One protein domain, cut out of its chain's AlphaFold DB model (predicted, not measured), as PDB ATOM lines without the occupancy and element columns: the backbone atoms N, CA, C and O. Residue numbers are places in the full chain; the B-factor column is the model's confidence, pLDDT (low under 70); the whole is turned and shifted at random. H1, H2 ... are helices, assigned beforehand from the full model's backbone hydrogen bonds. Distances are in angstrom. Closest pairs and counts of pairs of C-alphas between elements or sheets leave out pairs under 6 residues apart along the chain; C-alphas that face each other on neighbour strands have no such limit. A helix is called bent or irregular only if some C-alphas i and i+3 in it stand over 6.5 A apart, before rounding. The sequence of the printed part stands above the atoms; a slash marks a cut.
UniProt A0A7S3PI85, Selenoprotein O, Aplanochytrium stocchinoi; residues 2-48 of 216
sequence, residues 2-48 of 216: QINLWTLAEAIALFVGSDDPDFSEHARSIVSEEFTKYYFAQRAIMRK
ATOM      1  N   GLN A   2     -47.289  16.141  33.284       90.12
ATOM      2  CA  GLN A   2     -48.032  16.334  32.024       90.12
ATOM      3  C   GLN A   2     -47.416  17.408  31.115       90.12
ATOM      4  O   GLN A   2     -47.182  17.146  29.946       90.12
ATOM      5  N   ILE A   3     -47.050  18.566  31.677       90.00
ATOM      6  CA  ILE A   3     -46.371  19.641  30.931       90.00
ATOM      7  C   ILE A   3     -45.055  19.147  30.307       90.00
ATOM      8  O   ILE A   3     -44.797  19.400  29.141       90.00
ATOM      9  N   ASN A   4     -44.252  18.376  31.045       92.19
ATOM     10  CA  ASN A   4     -43.001  17.825  30.515       92.19
ATOM     11  C   ASN A   4     -43.259  16.853  29.350       92.19
ATOM     12  O   ASN A   4     -42.464  16.796  28.418       92.19
ATOM     13  N   LEU A   5     -44.363  16.096  29.396       91.94
ATOM     14  CA  LEU A   5     -44.775  15.226  28.294       91.94
ATOM     15  C   LEU A   5     -45.272  16.022  27.089       91.94
ATOM     16  O   LEU A   5     -45.003  15.605  25.970       91.94
ATOM     17  N   TRP A   6     -45.926  17.172  27.288       90.25
ATOM     18  CA  TRP A   6     -46.217  18.097  26.188       90.25
ATOM     19  C   TRP A   6     -44.935  18.580  25.519       90.25
ATOM     20  O   TRP A   6     -44.813  18.455  24.307       90.25
ATOM     21  N   THR A   7     -43.952  19.043  26.294       90.38
ATOM     22  CA  THR A   7     -42.661  19.487  25.746       90.38
ATOM     23  C   THR A   7     -41.949  18.366  24.985       90.38
ATOM     24  O   THR A   7     -41.395  18.598  23.913       90.38
ATOM     25  N   LEU A   8     -41.985  17.132  25.499       90.62
ATOM     26  CA  LEU A   8     -41.435  15.973  24.795       90.62
ATOM     27  C   LEU A   8     -42.197  15.682  23.493       90.62
ATOM     28  O   LEU A   8     -41.572  15.432  22.466       90.62
ATOM     29  N   ALA A   9     -43.529  15.718  23.529       89.06
ATOM     30  CA  ALA A   9     -44.371  15.473  22.363       89.06
ATOM     31  C   ALA A   9     -44.123  16.508  21.256       89.06
ATOM     32  O   ALA A   9     -43.989  16.132  20.095       89.06
ATOM     33  N   GLU A  10     -43.972  17.784  21.613       85.31
ATOM     34  CA  GLU A  10     -43.597  18.859  20.686       85.31
ATOM     35  C   GLU A  10     -42.218  18.627  20.061       85.31
ATOM     36  O   GLU A  10     -42.052  18.787  18.853       85.31
ATOM     37  N   ALA A  11     -41.231  18.215  20.860       88.50
ATOM     38  CA  ALA A  11     -39.895  17.926  20.352       88.50
ATOM     39  C   ALA A  11     -39.896  16.741  19.371       88.50
ATOM     40  O   ALA A  11     -39.216  16.795  18.351       88.50
ATOM     41  N   ILE A  12     -40.674  15.689  19.648       86.44
ATOM     42  CA  ILE A  12     -40.813  14.518  18.764       86.44
ATOM     43  C   ILE A  12     -41.589  14.875  17.488       86.44
ATOM     44  O   ILE A  12     -41.241  14.394  16.407       86.44
ATOM     45  N   ALA A  13     -42.605  15.737  17.590       85.69
ATOM     46  CA  ALA A  13     -43.424  16.180  16.461       85.69
ATOM     47  C   ALA A  13     -42.595  16.789  15.323       85.69
ATOM     48  O   ALA A  13     -42.893  16.534  14.159       85.69
ATOM     49  N   LEU A  14     -41.505  17.493  15.651       82.25
ATOM     50  CA  LEU A  14     -40.571  18.058  14.669       82.25
ATOM     51  C   LEU A  14     -39.904  17.007  13.766       82.25
ATOM     52  O   LEU A  14     -39.472  17.344  12.668       82.25
ATOM     53  N   PHE A  15     -39.799  15.755  14.218       84.06
ATOM     54  CA  PHE A  15     -39.134  14.676  13.479       84.06
ATOM     55  C   PHE A  15     -40.110  13.698  12.821       84.06
ATOM     56  O   PHE A  15     -39.759  13.072  11.826       84.06
ATOM     57  N   VAL A  16     -41.304  13.527  13.393       81.62
ATOM     58  CA  VAL A  16     -42.276  12.502  12.967       81.62
ATOM     59  C   VAL A  16     -43.389  13.084  12.090       81.62
ATOM     60  O   VAL A  16     -43.937  12.367  11.260       81.62
ATOM     61  N   GLY A  17     -43.706  14.371  12.248       71.25
ATOM     62  CA  GLY A  17     -44.813  15.043  11.568       71.25
ATOM     63  C   GLY A  17     -44.382  16.247  10.739       71.25
ATOM     64  O   GLY A  17     -45.152  17.190  10.626       71.25
ATOM     65  N   SER A  18     -43.162  16.257  10.184       66.19
ATOM     66  CA  SER A  18     -42.618  17.417   9.449       66.19
ATOM     67  C   SER A  18     -43.492  17.893   8.286       66.19
ATOM     68  O   SER A  18     -43.421  19.060   7.906       66.19
ATOM     69  N   ASP A  19     -44.313  16.992   7.745       76.38
ATOM     70  CA  ASP A  19     -45.152  17.229   6.572       76.38
ATOM     71  C   ASP A  19     -46.611  17.565   6.946       76.38
ATOM     72  O   ASP A  19     -47.413  17.875   6.066       76.38
ATOM     73  N   ASP A  20     -46.957  17.520   8.240       79.62
ATOM     74  CA  ASP A  20     -48.293  17.803   8.770       79.62
ATOM     75  C   ASP A  20     -48.240  18.993   9.757       79.62
ATOM     76  O   ASP A  20     -47.752  18.850  10.886       79.62
ATOM     77  N   PRO A  21     -48.742  20.181   9.363       75.56
ATOM     78  CA  PRO A  21     -48.705  21.378  10.200       75.56
ATOM     79  C   PRO A  21     -49.532  21.251  11.490       75.56
ATOM     80  O   PRO A  21     -49.239  21.959  12.458       75.56
ATOM     81  N   ASP A  22     -50.497  20.327  11.541       82.81
ATOM     82  CA  ASP A  22     -51.397  20.126  12.682       82.81
ATOM     83  C   ASP A  22     -50.900  19.017  13.629       82.81
ATOM     84  O   ASP A  22     -51.421  18.841  14.738       82.81
ATOM     85  N   PHE A  23     -49.838  18.291  13.259       83.31
ATOM     86  CA  PHE A  23     -49.331  17.148  14.024       83.31
ATOM     87  C   PHE A  23     -48.945  17.513  15.463       83.31
ATOM     88  O   PHE A  23     -49.175  16.745  16.398       83.31
ATOM     89  N   SER A  24     -48.375  18.704  15.664       81.38
ATOM     90  CA  SER A  24     -48.000  19.194  16.997       81.38
ATOM     91  C   SER A  24     -49.224  19.408  17.896       81.38
ATOM     92  O   SER A  24     -49.207  19.054  19.077       81.38
ATOM     93  N   GLU A  25     -50.322  19.927  17.340       85.38
ATOM     94  CA  GLU A  25     -51.586  20.074  18.064       85.38
ATOM     95  C   GLU A  25     -52.205  18.708  18.378       85.38
ATOM     96  O   GLU A  25     -52.584  18.450  19.525       85.38
ATOM     97  N   HIS A  26     -52.200  17.790  17.410       86.00
ATOM     98  CA  HIS A  26     -52.670  16.422  17.617       86.00
ATOM     99  C   HIS A  26     -51.891  15.700  18.730       86.00
ATOM    100  O   HIS A  26     -52.488  15.115  19.639       86.00
ATOM    101  N   ALA A  27     -50.559  15.807  18.733       85.69
ATOM    102  CA  ALA A  27     -49.701  15.226  19.764       85.69
ATOM    103  C   ALA A  27     -50.001  15.797  21.164       85.69
ATOM    104  O   ALA A  27     -50.039  15.051  22.149       85.69
ATOM    105  N   ARG A  28     -50.287  17.104  21.271       85.00
ATOM    106  CA  ARG A  28     -50.740  17.717  22.534       85.00
ATOM    107  C   ARG A  28     -52.109  17.199  22.975       85.00
ATOM    108  O   ARG A  28     -52.301  17.009  24.181       85.00
ATOM    109  N   SER A  29     -53.038  16.959  22.044       87.75
ATOM    110  CA  SER A  29     -54.362  16.392  22.360       87.75
ATOM    111  C   SER A  29     -54.222  15.003  22.968       87.75
ATOM    112  O   SER A  29     -54.742  14.761  24.056       87.75
ATOM    113  N   ILE A  30     -53.398  14.139  22.360       88.38
ATOM    114  CA  ILE A  30     -53.116  12.789  22.876       88.38
ATOM    115  C   ILE A  30     -52.599  12.859  24.316       88.38
ATOM    116  O   ILE A  30     -53.108  12.163  25.194       88.38
ATOM    117  N   VAL A  31     -51.610  13.715  24.597       90.75
ATOM    118  CA  VAL A  31     -51.083  13.858  25.965       90.75
ATOM    119  C   VAL A  31     -52.153  14.395  26.921       90.75
ATOM    120  O   VAL A  31     -52.214  13.965  28.070       90.75
ATOM    121  N   SER A  32     -53.002  15.324  26.485       88.50
ATOM    122  CA  SER A  32     -54.056  15.901  27.332       88.50
ATOM    123  C   SER A  32     -55.113  14.864  27.727       88.50
ATOM    124  O   SER A  32     -55.459  14.747  28.909       88.50
ATOM    125  N   GLU A  33     -55.569  14.081  26.752       89.69
ATOM    126  CA  GLU A  33     -56.598  13.052  26.909       89.69
ATOM    127  C   GLU A  33     -56.070  11.828  27.667       89.69
ATOM    128  O   GLU A  33     -56.637  11.411  28.683       89.69
ATOM    129  N   GLU A  34     -54.941  11.275  27.226       93.00
ATOM    130  CA  GLU A  34     -54.456   9.998  27.741       93.00
ATOM    131  C   GLU A  34     -53.720  10.150  29.077       93.00
ATOM    132  O   GLU A  34     -53.895   9.301  29.955       93.00
ATOM    133  N   PHE A  35     -52.959  11.232  29.312       92.50
ATOM    134  CA  PHE A  35     -52.237  11.396  30.586       92.50
ATOM    135  C   PHE A  35     -53.191  11.349  31.775       92.50
ATOM    136  O   PHE A  35     -52.957  10.623  32.740       92.50
ATOM    137  N   THR A  36     -54.280  12.111  31.692       89.88
ATOM    138  CA  THR A  36     -55.273  12.236  32.760       89.88
ATOM    139  C   THR A  36     -55.912  10.881  33.062       89.88
ATOM    140  O   THR A  36     -55.959  10.449  34.217       89.88
ATOM    141  N   LYS A  37     -56.325  10.166  32.012       92.50
ATOM    142  CA  LYS A  37     -56.911   8.824  32.084       92.50
ATOM    143  C   LYS A  37     -55.955   7.811  32.719       92.50
ATOM    144  O   LYS A  37     -56.332   7.156  33.692       92.50
ATOM    145  N   TYR A  38     -54.713   7.716  32.239       94.00
ATOM    146  CA  TYR A  38     -53.716   6.798  32.806       94.00
ATOM    147  C   TYR A  38     -53.353   7.161  34.245       94.00
ATOM    148  O   TYR A  38     -53.277   6.281  35.103       94.00
ATOM    149  N   TYR A  39     -53.175   8.447  34.541       92.56
ATOM    150  CA  TYR A  39     -52.855   8.924  35.881       92.56
ATOM    151  C   TYR A  39     -53.937   8.540  36.896       92.56
ATOM    152  O   TYR A  39     -53.622   7.995  37.959       92.56
ATOM    153  N   PHE A  40     -55.213   8.773  36.577       92.25
ATOM    154  CA  PHE A  40     -56.310   8.398  37.468       92.25
ATOM    155  C   PHE A  40     -56.476   6.883  37.586       92.25
ATOM    156  O   PHE A  40     -56.668   6.397  38.701       92.25
ATOM    157  N   ALA A  41     -56.310   6.130  36.494       94.19
ATOM    158  CA  ALA A  41     -56.354   4.669  36.527       94.19
ATOM    159  C   ALA A  41     -55.255   4.079  37.431       94.19
ATOM    160  O   ALA A  41     -55.547   3.280  38.322       94.19
ATOM    161  N   GLN A  42     -54.003   4.524  37.283       95.56
ATOM    162  CA  GLN A  42     -52.891   4.056  38.121       95.56
ATOM    163  C   GLN A  42     -53.064   4.462  39.588       95.56
ATOM    164  O   GLN A  42     -52.805   3.671  40.496       95.56
ATOM    165  N   ARG A  43     -53.581   5.668  39.856       94.56
ATOM    166  CA  ARG A  43     -53.917   6.087  41.225       94.56
ATOM    167  C   ARG A  43     -55.020   5.240  41.837       94.56
ATOM    168  O   ARG A  43     -54.912   4.905  43.011       94.56
ATOM    169  N   ALA A  44     -56.057   4.899  41.081       95.75
ATOM    170  CA  ALA A  44     -57.121   4.017  41.547       95.75
ATOM    171  C   ALA A  44     -56.565   2.630  41.914       95.75
ATOM    172  O   ALA A  44     -56.851   2.133  43.003       95.75
ATOM    173  N   ILE A  45     -55.697   2.059  41.066       96.75
ATOM    174  CA  ILE A  45     -55.007   0.782  41.326       96.75
ATOM    175  C   ILE A  45     -54.163   0.859  42.600       96.75
ATOM    176  O   ILE A  45     -54.264  -0.012  43.463       96.75
ATOM    177  N   MET A  46     -53.358   1.909  42.755       96.69
ATOM    178  CA  MET A  46     -52.543   2.094  43.954       96.69
ATOM    179  C   MET A  46     -53.428   2.188  45.204       96.69
ATOM    180  O   MET A  46     -53.242   1.429  46.151       96.69
ATOM    181  N   ARG A  47     -54.442   3.057  45.201       96.50
ATOM    182  CA  ARG A  47     -55.288   3.314  46.377       96.50
ATOM    183  C   ARG A  47     -56.095   2.097  46.801       96.50
ATOM    184  O   ARG A  47     -56.116   1.789  47.993       96.50
ATOM    185  N   LYS A  48     -56.713   1.384  45.849       96.31
ATOM    186  CA  LYS A  48     -57.442   0.148  46.163       96.31
ATOM    187  C   LYS A  48     -56.512  -0.895  46.772       96.31
ATOM    188  O   LYS A  48     -56.872  -1.502  47.773       96.31
TER     189      LYS A  48
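What this domain is: This is residues 2 to 48 of the 216 residues of the protein "Selenoprotein O" of Aplanochytrium stocchinoi (UniProt A0A7S3PI85). A helical hairpin with unequal arms: the long helix H2 makes the length of the model, and the shorter H1 folds back beside its first half, while residues 40 to 48 of H2 stick out free. The printed part has 47 residues, with two named helices, H1 then H2, and no named strand; its class is all helix. It is loose, with a radius of gyration of the C-alphas of 13.2 A, and a rod spanning 45 by 15 by 13 A.

Where its parts are: H2, residues 23 to 48, is 37.3 A long, from C-alpha 23 at (-49.331, 17.148, 14.024) to C-alpha 48 at (-57.442, 0.148, 46.163). It is neither bent nor irregular, but only just: C-alphas 33 and 36 are 6.1 A apart. H1, residues 2 to 16, is 20.3 A long and begins at C-alpha 2, (-48.032, 16.334, 32.024).

How they stand to each other: H2 touches H1 with residues 23 to 35 alone. Their closest C-alphas, those of Ser 24 and Ala 13, are 5.5 A apart. They run opposite ways at a steep tilt of 40 degrees and form a helical hairpin. O i to N i+4 pairs within hydrogen-bond range number 20 of 22 in H2 and 10 of 11 in H1.

The domain as a whole: The two C-alphas farthest apart, those of Asp 19 and Lys 48, are 44.8 A apart. The printed part has no cut, and the link from H1 to H2 is short, with 6 residues. Residue 18 alone has a pLDDT under 70.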